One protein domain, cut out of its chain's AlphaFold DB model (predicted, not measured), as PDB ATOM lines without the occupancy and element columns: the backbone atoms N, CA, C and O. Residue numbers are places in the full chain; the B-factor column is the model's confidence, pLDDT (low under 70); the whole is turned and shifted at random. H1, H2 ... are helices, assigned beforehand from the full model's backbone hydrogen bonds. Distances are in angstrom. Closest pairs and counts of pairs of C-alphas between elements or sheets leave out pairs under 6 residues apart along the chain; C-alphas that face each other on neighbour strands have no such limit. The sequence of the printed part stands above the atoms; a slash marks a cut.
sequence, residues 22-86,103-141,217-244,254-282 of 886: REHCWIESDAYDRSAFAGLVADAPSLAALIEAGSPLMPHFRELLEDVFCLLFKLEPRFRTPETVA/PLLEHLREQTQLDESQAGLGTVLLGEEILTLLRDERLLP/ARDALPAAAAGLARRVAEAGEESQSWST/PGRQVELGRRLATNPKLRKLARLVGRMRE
ATOM      1  N   ARG A  22      91.113  61.697  81.787       82.25
ATOM      2  CA  ARG A  22      90.837  62.298  83.108       82.25
ATOM      3  C   ARG A  22      92.115  62.683  83.873       82.25
ATOM      4  O   ARG A  22      92.030  63.215  84.975       82.25
ATOM      5  N   GLU A  23      93.281  62.413  83.294       89.81
ATOM      6  CA  GLU A  23      94.592  62.771  83.838       89.81
ATOM      7  C   GLU A  23      95.015  64.137  83.285       89.81
ATOM      8  O   GLU A  23      94.912  64.382  82.083       89.81
ATOM      9  N   HIS A  24      95.490  65.019  84.165       92.12
ATOM     10  CA  HIS A  24      95.816  66.414  83.834       92.12
ATOM     11  C   HIS A  24      97.261  66.805  84.213       92.12
ATOM     12  O   HIS A  24      97.735  67.877  83.845       92.12
ATOM     13  N   CYS A  25      97.966  65.930  84.938       94.50
ATOM     14  CA  CYS A  25      99.403  66.026  85.197       94.50
ATOM     15  C   CYS A  25     100.160  65.249  84.110       94.50
ATOM     16  O   CYS A  25      99.786  64.121  83.777       94.50
ATOM     17  N   TRP A  26     101.228  65.827  83.571       93.94
ATOM     18  CA  TRP A  26     102.091  65.202  82.565       93.94
ATOM     19  C   TRP A  26     103.103  64.222  83.144       93.94
ATOM     20  O   TRP A  26     103.629  63.396  82.396       93.94
ATOM     21  N   ILE A  27     103.377  64.293  84.442       93.19
ATOM     22  CA  ILE A  27     104.244  63.362  85.159       93.19
ATOM     23  C   ILE A  27     103.401  62.256  85.814       93.19
ATOM     24  O   ILE A  27     102.237  62.435  86.187       93.19
ATOM     25  N   GLU A  28     103.982  61.065  85.938       91.38
ATOM     26  CA  GLU A  28     103.415  59.939  86.685       91.38
ATOM     27  C   GLU A  28     103.449  60.224  88.201       91.38
ATOM     28  O   GLU A  28     104.345  59.788  88.928       91.38
ATOM     29  N   SER A  29     102.464  61.003  88.659       85.19
ATOM     30  CA  SER A  29     102.098  61.216  90.066       85.19
ATOM     31  C   SER A  29     101.431  59.944  90.623       85.19
ATOM     32  O   SER A  29     100.471  59.425  90.039       85.19
ATOM     33  N   ASP A  30     101.934  59.411  91.736       84.38
ATOM     34  CA  ASP A  30     101.422  58.225  92.426       84.38
ATOM     35  C   ASP A  30     100.621  58.590  93.700       84.38
ATOM     36  O   ASP A  30     100.163  59.723  93.872       84.38
ATOM     37  N   ALA A  31     100.317  57.608  94.554       77.06
ATOM     38  CA  ALA A  31      99.530  57.840  95.767       77.06
ATOM     39  C   ALA A  31     100.281  58.668  96.829       77.06
ATOM     40  O   ALA A  31      99.639  59.406  97.579       77.06
ATOM     41  N   TYR A  32     101.611  58.569  96.876       82.50
ATOM     42  CA  TYR A  32     102.473  59.376  97.731       82.50
ATOM     43  C   TYR A  32     102.543  60.813  97.216       82.50
ATOM     44  O   TYR A  32     102.248  61.726  97.982       82.50
ATOM     45  N   ASP A  33     102.860  61.031  95.933       86.38
ATOM     46  CA  ASP A  33     103.059  62.391  95.398       86.38
ATOM     47  C   ASP A  33     101.808  63.259  95.563       86.38
ATOM     48  O   ASP A  33     101.895  64.377  96.071       86.38
ATOM     49  N   ARG A  34     100.627  62.713  95.225       87.69
ATOM     50  CA  ARG A  34      99.336  63.384  95.459       87.69
ATOM     51  C   ARG A  34      99.138  63.748  96.926       87.69
ATOM     52  O   ARG A  34      98.647  64.835  97.218       87.69
ATOM     53  N   SER A  35      99.503  62.854  97.845       86.62
ATOM     54  CA  SER A  35      99.353  63.081  99.285       86.62
ATOM     55  C   SER A  35     100.348  64.118  99.812       86.62
ATOM     56  O   SER A  35      99.966  64.960 100.623       86.62
ATOM     57  N   ALA A  36     101.597  64.093  99.344       86.38
ATOM     58  CA  ALA A  36     102.634  65.052  99.713       86.38
ATOM     59  C   ALA A  36     102.299  66.452  99.178       86.38
ATOM     60  O   ALA A  36     102.274  67.416  99.943       86.38
ATOM     61  N   PHE A  37     101.930  66.567  97.898       93.94
ATOM     62  CA  PHE A  37     101.527  67.838  97.298       93.94
ATOM     63  C   PHE A  37     100.234  68.390  97.919       93.94
ATOM     64  O   PHE A  37     100.177  69.572  98.255       93.94
ATOM     65  N   ALA A  38      99.215  67.556  98.164       92.25
ATOM     66  CA  ALA A  38      98.004  67.988  98.869       92.25
ATOM     67  C   ALA A  38      98.291  68.426 100.318       92.25
ATOM     68  O   ALA A  38      97.735  69.425 100.776       92.25
ATOM     69  N   GLY A  39      99.192  67.730 101.022       91.69
ATOM     70  CA  GLY A  39      99.670  68.127 102.348       91.69
ATOM     71  C   GLY A  39     100.393  69.476 102.325       91.69
ATOM     72  O   GLY A  39     100.108  70.338 103.153       91.69
ATOM     73  N   LEU A  40     101.263  69.706 101.338       93.25
ATOM     74  CA  LEU A  40     101.923  70.997 101.124       93.25
ATOM     75  C   LEU A  40     100.920  72.116 100.814       93.25
ATOM     76  O   LEU A  40     101.047  73.197 101.378       93.25
ATOM     77  N   VAL A  41      99.903  71.871  99.982       94.38
ATOM     78  CA  VAL A  41      98.845  72.860  99.687       94.38
ATOM     79  C   VAL A  41      98.038  73.209 100.945       94.38
ATOM     80  O   VAL A  41      97.683  74.371 101.131       94.38
ATOM     81  N   ALA A  42      97.777  72.240 101.828       91.56
ATOM     82  CA  ALA A  42      97.071  72.477 103.089       91.56
ATOM     83  C   ALA A  42      97.916  73.248 104.126       91.56
ATOM     84  O   ALA A  42      97.399  74.147 104.792       91.56
ATOM     85  N   ASP A  43      99.210  72.929 104.251       89.69
ATOM     86  CA  ASP A  43     100.092  73.476 105.296       89.69
ATOM     87  C   ASP A  43     100.929  74.700 104.863       89.69
ATOM     88  O   ASP A  43     101.516  75.363 105.726       89.69
ATOM     89  N   ALA A  44     101.000  75.027 103.565       93.50
ATOM     90  CA  ALA A  44     101.681  76.211 103.026       93.50
ATOM     91  C   ALA A  44     100.680  77.202 102.392       93.50
ATOM     92  O   ALA A  44     100.383  77.108 101.196       93.50
ATOM     93  N   PRO A  45     100.212  78.227 103.134       93.25
ATOM     94  CA  PRO A  45      99.276  79.231 102.613       93.25
ATOM     95  C   PRO A  45      99.774  79.969 101.363       93.25
ATOM     96  O   PRO A  45      98.973  80.455 100.572       93.25
ATOM     97  N   SER A  46     101.092  80.048 101.167       93.06
ATOM     98  CA  SER A  46     101.708  80.615  99.968       93.06
ATOM     99  C   SER A  46     101.523  79.756  98.716       93.06
ATOM    100  O   SER A  46     101.348  80.324  97.644       93.06
ATOM    101  N   LEU A  47     101.491  78.424  98.833       94.94
ATOM    102  CA  LEU A  47     101.186  77.527  97.713       94.94
ATOM    103  C   LEU A  47      99.685  77.543  97.385       94.94
ATOM    104  O   LEU A  47      99.313  77.624  96.216       94.94
ATOM    105  N   ALA A  48      98.823  77.556  98.406       94.44
ATOM    106  CA  ALA A  48      97.374  77.688  98.226       94.44
ATOM    107  C   ALA A  48      96.987  79.012  97.538       94.44
ATOM    108  O   ALA A  48      96.277  79.001  96.533       94.44
ATOM    109  N   ALA A  49      97.517  80.144  98.017       94.88
ATOM    110  CA  ALA A  49      97.270  81.456  97.415       94.88
ATOM    111  C   ALA A  49      97.859  81.581  95.998       94.88
ATOM    112  O   ALA A  49      97.328  82.321  95.175       94.88
ATOM    113  N   LEU A  50      98.943  80.859  95.691       95.69
ATOM    114  CA  LEU A  50      99.525  80.811  94.349       95.69
ATOM    115  C   LEU A  50      98.602  80.085  93.358       95.69
ATOM    116  O   LEU A  50      98.407  80.575  92.247       95.69
ATOM    117  N   ILE A  51      97.986  78.974  93.779       96.25
ATOM    118  CA  ILE A  51      96.957  78.262  93.003       96.25
ATOM    119  C   ILE A  51      95.748  79.178  92.765       96.25
ATOM    120  O   ILE A  51      95.387  79.422  91.615       96.25
ATOM    121  N   GLU A  52      95.180  79.758  93.829       95.69
ATOM    122  CA  GLU A  52      94.039  80.690  93.755       95.69
ATOM    123  C   GLU A  52      94.308  81.874  92.807       95.69
ATOM    124  O   GLU A  52      93.432  82.296  92.052       95.69
ATOM    125  N   ALA A  53      95.539  82.387  92.801       94.88
ATOM    126  CA  ALA A  53      95.948  83.539  92.006       94.88
ATOM    127  C   ALA A  53      96.294  83.227  90.533       94.88
ATOM    128  O   ALA A  53      96.432  84.180  89.752       94.88
ATOM    129  N   GLY A  54      96.464  81.949  90.171       93.12
ATOM    130  CA  GLY A  54      96.838  81.487  88.827       93.12
ATOM    131  C   GLY A  54      95.754  80.694  88.089       93.12
ATOM    132  O   GLY A  54      95.613  80.860  86.877       93.12
ATOM    133  N   SER A  55      94.916  79.927  88.796       93.31
ATOM    134  CA  SER A  55      93.759  79.225  88.212       93.31
ATOM    135  C   SER A  55      92.785  80.115  87.412       93.31
ATOM    136  O   SER A  55      92.205  79.603  86.463       93.31
ATOM    137  N   PRO A  56      92.598  81.423  87.692       92.19
ATOM    138  CA  PRO A  56      91.786  82.304  86.842       92.19
ATOM    139  C   PRO A  56      92.449  82.740  85.522       92.19
ATOM    140  O   PRO A  56      91.801  83.410  84.720       92.19
ATOM    141  N   LEU A  57      93.737  82.444  85.310       89.38
ATOM    142  CA  LEU A  57      94.493  82.868  84.122       89.38
ATOM    143  C   LEU A  57      94.607  81.755  83.076       89.38
ATOM    144  O   LEU A  57      94.495  82.033  81.883       89.38
ATOM    145  N   MET A  58      94.781  80.503  83.507       90.44
ATOM    146  CA  MET A  58      94.826  79.329  82.630       90.44
ATOM    147  C   MET A  58      94.197  78.098  83.304       90.44
ATOM    148  O   MET A  58      94.304  77.966  84.531       90.44
ATOM    149  N   PRO A  59      93.584  77.179  82.530       92.38
ATOM    150  CA  PRO A  59      93.079  75.924  83.072       92.38
ATOM    151  C   PRO A  59      94.235  75.058  83.595       92.38
ATOM    152  O   PRO A  59      95.384  75.190  83.169       92.38
ATOM    153  N   HIS A  60      93.926  74.171  84.542       93.75
ATOM    154  CA  HIS A  60      94.861  73.191  85.123       93.75
ATOM    155  C   HIS A  60      96.176  73.772  85.701       93.75
ATOM    156  O   HIS A  60      97.217  73.106  85.722       93.75
ATOM    157  N   PHE A  61      96.147  75.016  86.197       95.25
ATOM    158  CA  PHE A  61      97.301  75.656  86.849       95.25
ATOM    159  C   PHE A  61      97.714  74.968  88.167       95.25
ATOM    160  O   PHE A  61      98.892  74.961  88.520       95.25
ATOM    161  N   ARG A  62      96.771  74.345  88.891       95.69
ATOM    162  CA  ARG A  62      97.088  73.533  90.080       95.69
ATOM    163  C   ARG A  62      97.934  72.320  89.684       95.69
ATOM    164  O   ARG A  62      98.916  72.007  90.349       95.69
ATOM    165  N   GLU A  63      97.565  71.669  88.591       95.38
ATOM    166  CA  GLU A  63      98.188  70.446  88.084       95.38
ATOM    167  C   GLU A  63      99.570  70.740  87.486       95.38
ATOM    168  O   GLU A  63     100.482  69.941  87.662       95.38
ATOM    169  N   LEU A  64      99.774  71.932  86.907       94.88
ATOM    170  CA  LEU A  64     101.109  72.441  86.563       94.88
ATOM    171  C   LEU A  64     102.029  72.522  87.794       94.88
ATOM    172  O   LEU A  64     103.205  72.175  87.706       94.88
ATOM    173  N   LEU A  65     101.517  72.965  88.945       96.00
ATOM    174  CA  LEU A  65     102.302  73.020  90.183       96.00
ATOM    175  C   LEU A  65     102.522  71.627  90.800       96.00
ATOM    176  O   LEU A  65     103.577  71.403  91.395       96.00
ATOM    177  N   GLU A  66     101.591  70.685  90.615       96.06
ATOM    178  CA  GLU A  66     101.781  69.272  90.986       96.06
ATOM    179  C   GLU A  66     102.856  68.605  90.105       96.06
ATOM    180  O   GLU A  66     103.745  67.933  90.631       96.06
ATOM    181  N   ASP A  67     102.861  68.871  88.794       94.94
ATOM    182  CA  ASP A  67     103.927  68.455  87.871       94.94
ATOM    183  C   ASP A  67     105.280  69.082  88.247       94.94
ATOM    184  O   ASP A  67     106.282  68.374  88.323       94.94
ATOM    185  N   VAL A  68     105.338  70.390  88.530       93.62
ATOM    186  CA  VAL A  68     106.582  71.057  88.967       93.62
ATOM    187  C   VAL A  68     107.099  70.460  90.279       93.62
ATOM    188  O   VAL A  68     108.300  70.214  90.400       93.62
ATOM    189  N   PHE A  69     106.216  70.164  91.239       95.06
ATOM    190  CA  PHE A  69     106.596  69.454  92.463       95.06
ATOM    191  C   PHE A  69     107.159  68.061  92.155       95.06
ATOM    192  O   PHE A  69     108.256  67.742  92.609       95.06
ATOM    193  N   CYS A  70     106.477  67.262  91.330       94.38
ATOM    194  CA  CYS A  70     106.946  65.931  90.941       94.38
ATOM    195  C   CYS A  70     108.287  65.975  90.185       94.38
ATOM    196  O   CYS A  70     109.126  65.095  90.378       94.38
ATOM    197  N   LEU A  71     108.511  66.992  89.347       92.19
ATOM    198  CA  LEU A  71     109.747  67.196  88.589       92.19
ATOM    199  C   LEU A  71     110.945  67.493  89.504       92.19
ATOM    200  O   LEU A  71     112.042  66.994  89.252       92.19
ATOM    201  N   LEU A  72     110.735  68.278  90.564       91.69
ATOM    202  CA  LEU A  72     111.758  68.604  91.561       91.69
ATOM    203  C   LEU A  72     111.993  67.443  92.544       91.69
ATOM    204  O   LEU A  72     113.133  67.041  92.765       91.69
ATOM    205  N   PHE A  73     110.916  66.870  93.086       93.75
ATOM    206  CA  PHE A  73     110.952  65.871  94.157       93.75
ATOM    207  C   PHE A  73     111.416  64.478  93.703       93.75
ATOM    208  O   PHE A  73     112.201  63.835  94.402       93.75
ATOM    209  N   LYS A  74     110.939  63.970  92.557       90.56
ATOM    210  CA  LYS A  74     111.179  62.568  92.168       90.56
ATOM    211  C   LYS A  74     112.642  62.304  91.810       90.56
ATOM    212  O   LYS A  74     113.327  63.141  91.223       90.56
ATOM    213  N   LEU A  75     113.087  61.070  92.061       82.94
ATOM    214  CA  LEU A  75     114.350  60.537  91.540       82.94
ATOM    215  C   LEU A  75     114.288  60.383  90.003       82.94
ATOM    216  O   LEU A  75     115.085  60.985  89.284       82.94
ATOM    217  N   GLU A  76     113.267  59.681  89.502       85.44
ATOM    218  CA  GLU A  76     112.966  59.509  88.071       85.44
ATOM    219  C   GLU A  76     111.553  60.044  87.736       85.44
ATOM    220  O   GLU A  76     110.578  59.294  87.817       85.44
ATOM    221  N   PRO A  77     111.386  61.330  87.370       87.19
ATOM    222  CA  PRO A  77     110.108  61.856  86.894       87.19
ATOM    223  C   PRO A  77     109.785  61.300  85.499       87.19
ATOM    224  O   PRO A  77     110.381  61.690  84.493       87.19
ATOM    225  N   ARG A  78     108.829  60.370  85.438       90.00
ATOM    226  CA  ARG A  78     108.352  59.751  84.192       90.00
ATOM    227  C   ARG A  78     107.233  60.575  83.583       90.00
ATOM    228  O   ARG A  78     106.316  60.976  84.290       90.00
ATOM    229  N   PHE A  79     107.309  60.812  82.278       90.69
ATOM    230  CA  PHE A  79     106.322  61.599  81.547       90.69
ATOM    231  C   PHE A  79     105.338  60.699  80.800       90.69
ATOM    232  O   PHE A  79     105.741  59.797  80.066       90.69
ATOM    233  N   ARG A  80     104.050  61.000  80.956       92.25
ATOM    234  CA  ARG A  80     102.931  60.364  80.257       92.25
ATOM    235  C   ARG A  80     102.938  60.706  78.764       92.25
ATOM    236  O   ARG A  80     103.490  61.732  78.350       92.25
ATOM    237  N   THR A  81     102.307  59.860  77.948       88.25
ATOM    238  CA  THR A  81     102.180  60.106  76.502       88.25
ATOM    239  C   THR A  81     101.001  61.049  76.208       88.25
ATOM    240  O   THR A  81     100.028  61.047  76.972       88.25
ATOM    241  N   PRO A  82     101.037  61.855  75.126       84.50
ATOM    242  CA  PRO A  82     100.013  62.872  74.852       84.50
ATOM    243  C   PRO A  82      98.581  62.348  74.704       84.50
ATOM    244  O   PRO A  82      97.631  63.092  74.900       84.50
ATOM    245  N   GLU A  83      98.410  61.067  74.388       84.00
ATOM    246  CA  GLU A  83      97.109  60.407  74.242       84.00
ATOM    247  C   GLU A  83      96.465  60.061  75.596       84.00
ATOM    248  O   GLU A  83      95.304  59.658  75.641       84.00
ATOM    249  N   THR A  84      97.220  60.187  76.693       87.19
ATOM    250  CA  THR A  84      96.810  59.800  78.054       87.19
ATOM    251  C   THR A  84      96.588  60.982  78.997       87.19
ATOM    252  O   THR A  84      96.227  60.760  80.150       87.19
ATOM    253  N   VAL A  85      96.758  62.221  78.520       90.38
ATOM    254  CA  VAL A  85      96.589  63.468  79.289       90.38
ATOM    255  C   VAL A  85      95.603  64.390  78.558       90.38
ATOM    256  O   VAL A  85      95.515  64.357  77.331       90.38
ATOM    257  N   ALA A  86      94.838  65.198  79.293       91.06
ATOM    258  CA  ALA A  86      93.930  66.199  78.733       91.06
ATOM    259  C   ALA A  86      94.673  67.210  77.831       91.06
ATOM    260  O   ALA A  86      95.680  67.796  78.232       91.06
ATOM    261  N   PRO A 103     120.216  72.810  82.322       79.38
ATOM    262  CA  PRO A 103     121.115  72.508  83.456       79.38
ATOM    263  C   PRO A 103     120.725  73.128  84.812       79.38
ATOM    264  O   PRO A 103     121.104  72.639  85.874       79.38
ATOM    265  N   LEU A 104     119.934  74.208  84.805       76.38
ATOM    266  CA  LEU A 104     119.380  74.791  86.035       76.38
ATOM    267  C   LEU A 104     118.387  73.867  86.752       76.38
ATOM    268  O   LEU A 104     118.257  73.978  87.970       76.38
ATOM    269  N   LEU A 105     117.695  72.976  86.033       81.81
ATOM    270  CA  LEU A 105     116.835  71.976  86.660       81.81
ATOM    271  C   LEU A 105     117.671  70.925  87.390       81.81
ATOM    272  O   LEU A 105     117.301  70.548  88.496       81.81
ATOM    273  N   GLU A 106     118.797  70.482  86.826       82.00
ATOM    274  CA  GLU A 106     119.702  69.545  87.505       82.00
ATOM    275  C   GLU A 106     120.189  70.141  88.830       82.00
ATOM    276  O   GLU A 106     119.978  69.542  89.882       82.00
ATOM    277  N   HIS A 107     120.699  71.377  88.803       82.81
ATOM    278  CA  HIS A 107     121.160  72.076  90.007       82.81
ATOM    279  C   HIS A 107     120.034  72.398  91.013       82.81
ATOM    280  O   HIS A 107     120.266  72.445  92.219       82.81
ATOM    281  N   LEU A 108     118.789  72.586  90.559       83.31
ATOM    282  CA  LEU A 108     117.628  72.639  91.458       83.31
ATOM    283  C   LEU A 108     117.327  71.267  92.077       83.31
ATOM    284  O   LEU A 108     117.034  71.192  93.271       83.31
ATOM    285  N   ARG A 109     117.403  70.183  91.300       86.94
ATOM    286  CA  ARG A 109     117.121  68.811  91.752       86.94
ATOM    287  C   ARG A 109     118.173  68.283  92.725       86.94
ATOM    288  O   ARG A 109     117.777  67.664  93.705       86.94
ATOM    289  N   GLU A 110     119.449  68.640  92.576       85.94
ATOM    290  CA  GLU A 110     120.495  68.422  93.600       85.94
ATOM    291  C   GLU A 110     120.082  68.896  95.009       85.94
ATOM    292  O   GLU A 110     120.540  68.340  96.003       85.94
ATOM    293  N   GLN A 111     119.227  69.923  95.096       83.00
ATOM    294  CA  GLN A 111     118.807  70.573  96.343       83.00
ATOM    295  C   GLN A 111     117.363  70.233  96.759       83.00
ATOM    296  O   GLN A 111     116.924  70.658  97.825       83.00
ATOM    297  N   THR A 112     116.597  69.528  95.915       88.69
ATOM    298  CA  THR A 112     115.139  69.316  96.087       88.69
ATOM    299  C   THR A 112     114.680  67.866  95.948       88.69
ATOM    300  O   THR A 112     113.590  67.517  96.407       88.69
ATOM    301  N   GLN A 113     115.506  67.003  95.360       89.25
ATOM    302  CA  GLN A 113     115.213  65.590  95.165       89.25
ATOM    303  C   GLN A 113     115.029  64.875  96.513       89.25
ATOM    304  O   GLN A 113     115.890  64.930  97.387       89.25
ATOM    305  N   LEU A 114     113.899  64.178  96.656       86.25
ATOM    306  CA  LEU A 114     113.469  63.443  97.853       86.25
ATOM    307  C   LEU A 114     113.284  64.285  99.140       86.25
ATOM    308  O   LEU A 114     113.061  63.705 100.202       86.25
ATOM    309  N   ASP A 115     113.277  65.624  99.066       90.00
ATOM    310  CA  ASP A 115     112.893  66.510 100.180       90.00
ATOM    311  C   ASP A 115     111.630  67.320  99.830       90.00
ATOM    312  O   ASP A 115     111.653  68.239  99.013       90.00
ATOM    313  N   GLU A 116     110.514  67.000 100.489       90.94
ATOM    314  CA  GLU A 116     109.215  67.669 100.298       90.94
ATOM    315  C   GLU A 116     109.244  69.173 100.605       90.94
ATOM    316  O   GLU A 116     108.512  69.950  99.990       90.94
ATOM    317  N   SER A 117     110.068  69.598 101.564       89.25
ATOM    318  CA  SER A 117     110.161  70.997 101.995       89.25
ATOM    319  C   SER A 117     110.941  71.824 100.979       89.25
ATOM    320  O   SER A 117     110.552  72.954 100.682       89.25
ATOM    321  N   GLN A 118     112.011  71.262 100.413       90.19
ATOM    322  CA  GLN A 118     112.788  71.929  99.370       90.19
ATOM    323  C   GLN A 118     112.081  71.884  98.019       90.19
ATOM    324  O   GLN A 118     111.977  72.922  97.364       90.19
ATOM    325  N   ALA A 119     111.526  70.736  97.616       92.56
ATOM    326  CA  ALA A 119     110.706  70.645  96.410       92.56
ATOM    327  C   ALA A 119     109.489  71.576  96.498       92.56
ATOM    328  O   ALA A 119     109.244  72.338  95.568       92.56
ATOM    329  N   GLY A 120     108.793  71.624  97.641       93.75
ATOM    330  CA  GLY A 120     107.702  72.575  97.879       93.75
ATOM    331  C   GLY A 120     108.141  74.043  97.803       93.75
ATOM    332  O   GLY A 120     107.439  74.864  97.210       93.75
ATOM    333  N   LEU A 121     109.319  74.388  98.340       93.25
ATOM    334  CA  LEU A 121     109.890  75.737  98.244       93.25
ATOM    335  C   LEU A 121     110.241  76.097  96.793       93.25
ATOM    336  O   LEU A 121     109.924  77.200  96.343       93.25
ATOM    337  N   GLY A 122     110.845  75.167  96.054       91.69
ATOM    338  CA  GLY A 122     111.127  75.304  94.628       91.69
ATOM    339  C   GLY A 122     109.855  75.488  93.800       91.69
ATOM    340  O   GLY A 122     109.800  76.411  92.990       91.69
ATOM    341  N   THR A 123     108.808  74.699  94.056       94.31
ATOM    342  CA  THR A 123     107.503  74.813  93.385       94.31
ATOM    343  C   THR A 123     106.842  76.164  93.626       94.31
ATOM    344  O   THR A 123     106.380  76.784  92.670       94.31
ATOM    345  N   VAL A 124     106.824  76.660  94.870       94.44
ATOM    346  CA  VAL A 124     106.256  77.986  95.170       94.44
ATOM    347  C   VAL A 124     107.040  79.086  94.457       94.44
ATOM    348  O   VAL A 124     106.438  79.928  93.799       94.44
ATOM    349  N   LEU A 125     108.373  79.070  94.540       91.50
ATOM    350  CA  LEU A 125     109.199  80.115  93.935       91.50
ATOM    351  C   LEU A 125     109.165  80.083  92.397       91.50
ATOM    352  O   LEU A 125     109.098  81.139  91.779       91.50
ATOM    353  N   LEU A 126     109.177  78.903  91.770       89.69
ATOM    354  CA  LEU A 126     109.090  78.778  90.310       89.69
ATOM    355  C   LEU A 126     107.686  79.120  89.798       89.69
ATOM    356  O   LEU A 126     107.551  79.786  88.775       89.69
ATOM    357  N   GLY A 127     106.644  78.732  90.535       92.12
ATOM    358  CA  GLY A 127     105.267  79.099  90.225       92.12
ATOM    359  C   GLY A 127     104.982  80.598  90.382       92.12
ATOM    360  O   GLY A 127     104.210  81.138  89.594       92.12
ATOM    361  N   GLU A 128     105.630  81.297  91.322       92.31
ATOM    362  CA  GLU A 128     105.583  82.770  91.427       92.31
ATOM    363  C   GLU A 128     106.160  83.454  90.172       92.31
ATOM    364  O   GLU A 128     105.561  84.404  89.656       92.31
ATOM    365  N   GLU A 129     107.279  82.955  89.635       90.12
ATOM    366  CA  GLU A 129     107.859  83.472  88.387       90.12
ATOM    367  C   GLU A 129     106.974  83.118  87.169       90.12
ATOM    368  O   GLU A 129     106.678  84.000  86.363       90.12
ATOM    369  N   ILE A 130     106.459  81.879  87.056       89.62
ATOM    370  CA  ILE A 130     105.502  81.481  85.996       89.62
ATOM    371  C   ILE A 130     104.261  82.383  86.021       89.62
ATOM    372  O   ILE A 130     103.867  82.922  84.987       89.62
ATOM    373  N   LEU A 131     103.663  82.593  87.197       91.62
ATOM    374  CA  LEU A 131     102.488  83.448  87.370       91.62
ATOM    375  C   LEU A 131     102.768  84.901  86.956       91.62
ATOM    376  O   LEU A 131     101.896  85.560  86.389       91.62
ATOM    377  N   THR A 132     103.979  85.395  87.205       91.44
ATOM    378  CA  THR A 132     104.411  86.729  86.768       91.44
ATOM    379  C   THR A 132     104.558  86.787  85.244       91.44
ATOM    380  O   THR A 132     103.978  87.660  84.604       91.44
ATOM    381  N   LEU A 133     105.225  85.804  84.631       88.44
ATOM    382  CA  LEU A 133     105.400  85.728  83.176       88.44
ATOM    383  C   LEU A 133     104.079  85.529  82.401       88.44
ATOM    384  O   LEU A 133     103.976  85.975  81.258       88.44
ATOM    385  N   LEU A 134     103.072  84.890  83.009       88.69
ATOM    386  CA  LEU A 134     101.705  84.812  82.472       88.69
ATOM    387  C   LEU A 134     100.981  86.165  82.547       88.69
ATOM    388  O   LEU A 134     100.299  86.547  81.599       88.69
ATOM    389  N   ARG A 135     101.129  86.903  83.655       90.00
ATOM    390  CA  ARG A 135     100.492  88.221  83.862       90.00
ATOM    391  C   ARG A 135     101.082  89.324  82.992       90.00
ATOM    392  O   ARG A 135     100.340  90.195  82.553       90.00
ATOM    393  N   ASP A 136     102.383  89.260  82.727       88.50
ATOM    394  CA  ASP A 136     103.095  90.187  81.843       88.50
ATOM    395  C   ASP A 136     102.878  89.876  80.340       88.50
ATOM    396  O   ASP A 136     103.499  90.513  79.492       88.50
ATOM    397  N   GLU A 137     102.070  88.860  79.994       86.25
ATOM    398  CA  GLU A 137     101.902  88.308  78.630       86.25
ATOM    399  C   GLU A 137     103.239  87.888  77.963       86.25
ATOM    400  O   GLU A 137     103.389  87.873  76.740       86.25
ATOM    401  N   ARG A 138     104.242  87.525  78.781       82.94
ATOM    402  CA  ARG A 138     105.619  87.194  78.354       82.94
ATOM    403  C   ARG A 138     105.824  85.732  77.964       82.94
ATOM    404  O   ARG A 138     106.770  85.447  77.232       82.94
ATOM    405  N   LEU A 139     104.980  84.827  78.457       80.75
ATOM    406  CA  LEU A 139     104.904  83.445  77.968       80.75
ATOM    407  C   LEU A 139     104.002  83.355  76.732       80.75
ATOM    408  O   LEU A 139     104.426  82.844  75.698       80.75
ATOM    409  N   LEU A 140     102.782  83.888  76.831       82.44
ATOM    410  CA  LEU A 140     101.795  83.921  75.754       82.44
ATOM    411  C   LEU A 140     100.966  85.212  75.798       82.44
ATOM    412  O   LEU A 140     100.683  85.701  76.895       82.44
ATOM    413  N   PRO A 141     100.491  85.702  74.637       84.50
ATOM    414  CA  PRO A 141      99.440  86.709  74.572       84.50
ATOM    415  C   PRO A 141      98.151  86.218  75.237       84.50
ATOM    416  O   PRO A 141      97.780  85.045  75.141       84.50
ATOM    417  N   ALA A 217     110.303  83.644  74.879       66.81
ATOM    418  CA  ALA A 217     109.263  83.190  75.803       66.81
ATOM    419  C   ALA A 217     109.606  81.816  76.406       66.81
ATOM    420  O   ALA A 217     109.446  81.627  77.609       66.81
ATOM    421  N   ARG A 218     110.169  80.892  75.611       69.38
ATOM    422  CA  ARG A 218     110.750  79.629  76.114       69.38
ATOM    423  C   ARG A 218     111.905  79.894  77.086       69.38
ATOM    424  O   ARG A 218     111.897  79.377  78.197       69.38
ATOM    425  N   ASP A 219     112.829  80.772  76.703       73.69
ATOM    426  CA  ASP A 219     114.027  81.148  77.463       73.69
ATOM    427  C   ASP A 219     113.701  81.958  78.733       73.69
ATOM    428  O   ASP A 219     114.493  81.984  79.677       73.69
ATOM    429  N   ALA A 220     112.534  82.619  78.793       75.31
ATOM    430  CA  ALA A 220     112.138  83.440  79.938       75.31
ATOM    431  C   ALA A 220     111.998  82.632  81.236       75.31
ATOM    432  O   ALA A 220     112.311  83.157  82.307       75.31
ATOM    433  N   LEU A 221     111.555  81.372  81.151       74.06
ATOM    434  CA  LEU A 221     111.367  80.513  82.319       74.06
ATOM    435  C   LEU A 221     112.715  80.033  82.908       74.06
ATOM    436  O   LEU A 221     112.942  80.289  84.093       74.06
ATOM    437  N   PRO A 222     113.663  79.463  82.132       74.94
ATOM    438  CA  PRO A 222     115.033  79.239  82.596       74.94
ATOM    439  C   PRO A 222     115.737  80.511  83.093       74.94
ATOM    440  O   PRO A 222     116.411  80.472  84.123       74.94
ATOM    441  N   ALA A 223     115.553  81.655  82.422       75.12
ATOM    442  CA  ALA A 223     116.159  82.921  82.840       75.12
ATOM    443  C   ALA A 223     115.646  83.411  84.208       75.12
ATOM    444  O   ALA A 223     116.436  83.910  85.011       75.12
ATOM    445  N   ALA A 224     114.357  83.228  84.513       69.81
ATOM    446  CA  ALA A 224     113.814  83.485  85.848       69.81
ATOM    447  C   ALA A 224     114.335  82.457  86.876       69.81
ATOM    448  O   ALA A 224     114.807  82.823  87.957       69.81
ATOM    449  N   ALA A 225     114.350  81.171  86.506       69.06
ATOM    450  CA  ALA A 225     114.838  80.076  87.345       69.06
ATOM    451  C   ALA A 225     116.331  80.190  87.724       69.06
ATOM    452  O   ALA A 225     116.730  79.691  88.778       69.06
ATOM    453  N   ALA A 226     117.148  80.901  86.939       72.12
ATOM    454  CA  ALA A 226     118.568  81.138  87.225       72.12
ATOM    455  C   ALA A 226     118.804  81.837  88.578       72.12
ATOM    456  O   ALA A 226     119.797  81.581  89.261       72.12
ATOM    457  N   GLY A 227     117.869  82.692  89.008       71.44
ATOM    458  CA  GLY A 227     117.892  83.291  90.342       71.44
ATOM    459  C   GLY A 227     117.390  82.357  91.450       71.44
ATOM    460  O   GLY A 227     117.698  82.592  92.623       71.44
ATOM    461  N   LEU A 228     116.619  81.321  91.102       78.44
ATOM    462  CA  LEU A 228     115.894  80.469  92.046       78.44
ATOM    463  C   LEU A 228     116.744  79.359  92.650       78.44
ATOM    464  O   LEU A 228     116.661  79.190  93.859       78.44
ATOM    465  N   ALA A 229     117.584  78.661  91.879       75.12
ATOM    466  CA  ALA A 229     118.400  77.547  92.392       75.12
ATOM    467  C   ALA A 229     119.180  77.939  93.662       75.12
ATOM    468  O   ALA A 229     119.008  77.359  94.735       75.12
ATOM    469  N   ARG A 230     119.918  79.054  93.577       79.88
ATOM    470  CA  ARG A 230     120.610  79.654  94.723       79.88
ATOM    471  C   ARG A 230     119.651  80.123  95.825       79.88
ATOM    472  O   ARG A 230     119.992  79.977  96.989       79.88
ATOM    473  N   ARG A 231     118.478  80.697  95.505       83.94
ATOM    474  CA  ARG A 231     117.477  81.126  96.515       83.94
ATOM    475  C   ARG A 231     116.899  79.937  97.289       83.94
ATOM    476  O   ARG A 231     116.669  80.103  98.483       83.94
ATOM    477  N   VAL A 232     116.680  78.795  96.633       85.88
ATOM    478  CA  VAL A 232     116.207  77.544  97.245       85.88
ATOM    479  C   VAL A 232     117.274  77.012  98.193       85.88
ATOM    480  O   VAL A 232     116.997  76.957  99.383       85.88
ATOM    481  N   ALA A 233     118.505  76.764  97.731       81.69
ATOM    482  CA  ALA A 233     119.598  76.311  98.601       81.69
ATOM    483  C   ALA A 233     119.818  77.260  99.801       81.69
ATOM    484  O   ALA A 233     119.667  76.874 100.958       81.69
ATOM    485  N   GLU A 234     120.049  78.553  99.531       80.00
ATOM    486  CA  GLU A 234     120.380  79.557 100.551       80.00
ATOM    487  C   GLU A 234     119.312  79.770 101.640       80.00
ATOM    488  O   GLU A 234     119.639  80.288 102.714       80.00
ATOM    489  N   ALA A 235     118.040  79.499 101.339       83.31
ATOM    490  CA  ALA A 235     116.922  79.648 102.270       83.31
ATOM    491  C   ALA A 235     116.432  78.302 102.824       83.31
ATOM    492  O   ALA A 235     115.830  78.264 103.898       83.31
ATOM    493  N   GLY A 236     116.699  77.221 102.096       78.56
ATOM    494  CA  GLY A 236     116.348  75.848 102.403       78.56
ATOM    495  C   GLY A 236     117.174  75.277 103.542       78.56
ATOM    496  O   GLY A 236     116.584  74.823 104.524       78.56
ATOM    497  N   GLU A 237     118.505  75.373 103.449       77.00
ATOM    498  CA  GLU A 237     119.445  75.009 104.525       77.00
ATOM    499  C   GLU A 237     119.059  75.708 105.839       77.00
ATOM    500  O   GLU A 237     118.954  75.101 106.904       77.00
ATOM    501  N   GLU A 238     118.787  77.013 105.748       78.12
ATOM    502  CA  GLU A 238     118.400  77.833 106.888       78.12
ATOM    503  C   GLU A 238     117.044  77.363 107.449       78.12
ATOM    504  O   GLU A 238     116.951  77.094 108.643       78.12
ATOM    505  N   SER A 239     116.015  77.167 106.616       81.12
ATOM    506  CA  SER A 239     114.694  76.698 107.069       81.12
ATOM    507  C   SER A 239     114.752  75.327 107.766       81.12
ATOM    508  O   SER A 239     114.211  75.173 108.866       81.12
ATOM    509  N   GLN A 240     115.493  74.362 107.203       74.44
ATOM    510  CA  GLN A 240     115.753  73.050 107.818       74.44
ATOM    511  C   GLN A 240     116.540  73.166 109.135       74.44
ATOM    512  O   GLN A 240     116.242  72.487 110.123       74.44
ATOM    513  N   SER A 241     117.544  74.044 109.197       71.94
ATOM    514  CA  SER A 241     118.311  74.231 110.431       71.94
ATOM    515  C   SER A 241     117.442  74.822 111.553       71.94
ATOM    516  O   SER A 241     117.657  74.498 112.722       71.94
ATOM    517  N   TRP A 242     116.428  75.637 111.236       68.69
ATOM    518  CA  TRP A 242     115.495  76.188 112.226       68.69
ATOM    519  C   TRP A 242     114.344  75.228 112.575       68.69
ATOM    520  O   TRP A 242     113.889  75.245 113.720       68.69
ATOM    521  N   SER A 243     113.921  74.341 111.666       63.78
ATOM    522  CA  SER A 243     112.907  73.307 111.950       63.78
ATOM    523  C   SER A 243     113.387  72.208 112.904       63.78
ATOM    524  O   SER A 243     112.576  71.551 113.562       63.78
ATOM    525  N   THR A 244     114.704  72.019 113.003       58.56
ATOM    526  CA  THR A 244     115.346  70.910 113.726       58.56
ATOM    527  C   THR A 244     115.692  71.197 115.190       58.56
ATOM    528  O   THR A 244     116.109  70.275 115.892       58.56
ATOM    529  N   PRO A 254     106.353  70.177 106.588       83.94
ATOM    530  CA  PRO A 254     106.964  70.666 105.351       83.94
ATOM    531  C   PRO A 254     106.401  72.010 104.874       83.94
ATOM    532  O   PRO A 254     107.171  72.928 104.614       83.94
ATOM    533  N   GLY A 255     105.077  72.209 104.886       85.94
ATOM    534  CA  GLY A 255     104.479  73.484 104.462       85.94
ATOM    535  C   GLY A 255     104.863  74.696 105.331       85.94
ATOM    536  O   GLY A 255     105.027  75.807 104.822       85.94
ATOM    537  N   ARG A 256     105.145  74.488 106.626       84.94
ATOM    538  CA  ARG A 256     105.709  75.535 107.501       84.94
ATOM    539  C   ARG A 256     107.177  75.827 107.181       84.94
ATOM    540  O   ARG A 256     107.599  76.978 107.302       84.94
ATOM    541  N   GLN A 257     107.937  74.817 106.756       87.44
ATOM    542  CA  GLN A 257     109.318  74.983 106.288       87.44
ATOM    543  C   GLN A 257     109.369  75.686 104.921       87.44
ATOM    544  O   GLN A 257     110.231  76.542 104.721       87.44
ATOM    545  N   VAL A 258     108.401  75.426 104.034       91.44
ATOM    546  CA  VAL A 258     108.192  76.168 102.777       91.44
ATOM    547  C   VAL A 258     107.907  77.645 103.054       91.44
ATOM    548  O   VAL A 258     108.583  78.507 102.502       91.44
ATOM    549  N   GLU A 259     106.968  77.971 103.946       90.94
ATOM    550  CA  GLU A 259     106.620  79.373 104.232       90.94
ATOM    551  C   GLU A 259     107.759  80.142 104.937       90.94
ATOM    552  O   GLU A 259     107.984  81.321 104.644       90.94
ATOM    553  N   LEU A 260     108.533  79.493 105.817       87.00
ATOM    554  CA  LEU A 260     109.759  80.080 106.378       87.00
ATOM    555  C   LEU A 260     110.834  80.272 105.294       87.00
ATOM    556  O   LEU A 260     111.394  81.366 105.170       87.00
ATOM    557  N   GLY A 261     111.068  79.248 104.470       89.31
ATOM    558  CA  GLY A 261     111.997  79.280 103.342       89.31
ATOM    559  C   GLY A 261     111.663  80.401 102.360       89.31
ATOM    560  O   GLY A 261     112.531  81.199 102.023       89.31
ATOM    561  N   ARG A 262     110.390  80.575 101.993       91.44
ATOM    562  CA  ARG A 262     109.907  81.652 101.113       91.44
ATOM    563  C   ARG A 262     110.213  83.041 101.679       91.44
ATOM    564  O   ARG A 262     110.695  83.914 100.953       91.44
ATOM    565  N   ARG A 263     110.004  83.258 102.983       88.69
ATOM    566  CA  ARG A 263     110.334  84.528 103.668       88.69
ATOM    567  C   ARG A 263     111.842  84.807 103.679       88.69
ATOM    568  O   ARG A 263     112.257  85.952 103.507       88.69
ATOM    569  N   LEU A 264     112.671  83.775 103.830       87.19
ATOM    570  CA  LEU A 264     114.135  83.877 103.756       87.19
ATOM    571  C   LEU A 264     114.632  84.055 102.303       87.19
ATOM    572  O   LEU A 264     115.577  84.809 102.048       87.19
ATOM    573  N   ALA A 265     113.966  83.433 101.330       86.25
ATOM    574  CA  ALA A 265     114.237  83.545  99.898       86.25
ATOM    575  C   ALA A 265     113.900  84.937  99.334       86.25
ATOM    576  O   ALA A 265     114.541  85.368  98.374       86.25
ATOM    577  N   THR A 266     112.947  85.649  99.947       84.50
ATOM    578  CA  THR A 266     112.472  86.985  99.530       84.50
ATOM    579  C   THR A 266     113.059  88.150 100.335       84.50
ATOM    580  O   THR A 266     113.145  89.256  99.805       84.50
ATOM    581  N   ASN A 267     113.509  87.947 101.582       87.25
ATOM    582  CA  ASN A 267     114.039  89.022 102.432       87.25
ATOM    583  C   ASN A 267     115.528  88.816 102.808       87.25
ATOM    584  O   ASN A 267     115.834  88.122 103.784       87.25
ATOM    585  N   PRO A 268     116.478  89.480 102.114       81.88
ATOM    586  CA  PRO A 268     117.912  89.359 102.398       81.88
ATOM    587  C   PRO A 268     118.330  89.815 103.805       81.88
ATOM    588  O   PRO A 268     119.288  89.279 104.364       81.88
ATOM    589  N   LYS A 269     117.620  90.783 104.408       83.50
ATOM    590  CA  LYS A 269     117.895  91.228 105.787       83.50
ATOM    591  C   LYS A 269     117.507  90.141 106.790       83.50
ATOM    592  O   LYS A 269     118.283  89.863 107.702       83.50
ATOM    593  N   LEU A 270     116.354  89.499 106.584       80.88
ATOM    594  CA  LEU A 270     115.903  88.370 107.398       80.88
ATOM    595  C   LEU A 270     116.855  87.175 107.258       80.88
ATOM    596  O   LEU A 270     117.271  86.633 108.274       80.88
ATOM    597  N   ARG A 271     117.290  86.833 106.036       82.19
ATOM    598  CA  ARG A 271     118.272  85.755 105.798       82.19
ATOM    599  C   ARG A 271     119.617  86.018 106.480       82.19
ATOM    600  O   ARG A 271     120.176  85.123 107.104       82.19
ATOM    601  N   LYS A 272     120.128  87.255 106.424       82.25
ATOM    602  CA  LYS A 272     121.372  87.637 107.121       82.25
ATOM    603  C   LYS A 272     121.232  87.573 108.648       82.25
ATOM    604  O   LYS A 272     122.201  87.229 109.322       82.25
ATOM    605  N   LEU A 273     120.053  87.892 109.186       80.19
ATOM    606  CA  LEU A 273     119.756  87.773 110.616       80.19
ATOM    607  C   LEU A 273     119.598  86.307 111.046       80.19
ATOM    608  O   LEU A 273     120.151  85.931 112.076       80.19
ATOM    609  N   ALA A 274     118.937  85.478 110.233       78.81
ATOM    610  CA  ALA A 274     118.828  84.040 110.446       78.81
ATOM    611  C   ALA A 274     120.225  83.398 110.524       78.81
ATOM    612  O   ALA A 274     120.598  82.941 111.600       78.81
ATOM    613  N   ARG A 275     121.080  83.576 109.500       78.44
ATOM    614  CA  ARG A 275     122.488  83.111 109.490       78.44
ATOM    615  C   ARG A 275     123.344  83.625 110.648       78.44
ATOM    616  O   ARG A 275     124.368  83.027 110.986       78.44
ATOM    617  N   LEU A 276     123.015  84.784 111.219       80.31
ATOM    618  CA  LEU A 276     123.708  85.295 112.402       80.31
ATOM    619  C   LEU A 276     123.271  84.522 113.651       80.31
ATOM    620  O   LEU A 276     124.123  84.023 114.380       80.31
ATOM    621  N   VAL A 277     121.962  84.372 113.861       75.81
ATOM    622  CA  VAL A 277     121.403  83.642 115.008       75.81
ATOM    623  C   VAL A 277     121.665  82.133 114.908       75.81
ATOM    624  O   VAL A 277     121.966  81.521 115.926       75.81
ATOM    625  N   GLY A 278     121.663  81.546 113.709       73.38
ATOM    626  CA  GLY A 278     122.058  80.160 113.445       73.38
ATOM    627  C   GLY A 278     123.493  79.884 113.893       73.38
ATOM    628  O   GLY A 278     123.711  79.010 114.728       73.38
ATOM    629  N   ARG A 279     124.455  80.720 113.479       76.94
ATOM    630  CA  ARG A 279     125.853  80.614 113.938       76.94
ATOM    631  C   ARG A 279     126.023  80.914 115.428       76.94
ATOM    632  O   ARG A 279     126.818  80.253 116.086       76.94
ATOM    633  N   MET A 280     125.257  81.846 116.001       75.31
ATOM    634  CA  MET A 280     125.238  82.050 117.460       75.31
ATOM    635  C   MET A 280     124.668  80.830 118.203       75.31
ATOM    636  O   MET A 280     125.145  80.500 119.287       75.31
ATOM    637  N   ARG A 281     123.686  80.127 117.624       71.12
ATOM    638  CA  ARG A 281     123.116  78.880 118.155       71.12
ATOM    639  C   ARG A 281     124.119  77.729 118.057       71.12
ATOM    640  O   ARG A 281     124.280  77.003 119.030       71.12
ATOM    641  N   GLU A 282     124.830  77.592 116.941       68.75
ATOM    642  CA  GLU A 282     125.930  76.628 116.772       68.75
ATOM    643  C   GLU A 282     127.071  76.895 117.755       68.75
ATOM    644  O   GLU A 282     127.523  75.974 118.430       68.75
TER     645      GLU A 282
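Overview. This is residues 22 to 86, 103 to 141, 217 to 244 and 254 to 282 of the 886 residues of an uncharacterized protein of Deltaproteobacteria bacterium (UniProt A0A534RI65). One long helix, H5, is the core of an elongated cluster of mostly crossed helices: H2 packs on one side of it, H6 and H7 on the other, and H3 and H8 cross it. H9 makes one end of the long axis, the unnamed residues 74 to 86 the other. The printed part has 161 residues with nine named helices, H1 to H9, and no named strand: all helix. It is compact, with a radius of gyration of the C-alphas of 15.8 A and spans of 56 by 35 by 30 A.

Arrangement. H1, residues 31 to 43, and H3, residues 61 to 73, touch through residues 33 to 37 and 66 to 70 alone, closest at the C-alphas of Phe 37 and Glu 66, 6.5 A. H2, residues 45 to 54, touches residues 124 to 131 alone of the hub H5, residues 116 to 135 (closest C-alphas Leu 47 and Val 124, 5.7 A). H4, residues 103 to 109, touches residues 229 to 232 alone of H7, residues 228 to 243 (Leu 108 and Ala 229, 5.1 A). H6, residues 220 to 225, touches residues 126 to 133 alone of H5 (Glu 129 and Ala 224, 6.5 A). H8, residues 254 to 266, touches H7 at a steep tilt of 54 degrees, opposite ways (Gly 261 and Ala 235, 5.1 A). H9, residues 268 to 282, touches H8 only at the corner (Arg 271 and Leu 264, 5.0 A). Every O i to N i+4 pair is within hydrogen-bond range in H1 to H6, H8 and H9, and 11 of 12 in H7.

Along the chain. H1 begins at C-alpha 31 (99.530, 57.840, 95.767). H5 is 27.7 A long, H7 21.4 A and H9 20.8 A, ending at C-alpha 282 (125.930, 76.628, 116.772).

Size, cuts and confidence. The farthest C-alphas, of Glu 83 and Met 280, are 55.9 A apart. Cuts at 87 to 102, 142 to 216 and 245 to 253 leave gaps of 28.3, 10.5 and 11.9 A. No link printed whole is long. Residues 217 to 218, 224 to 225, 242 to 244 and 282 have pLDDT under 70.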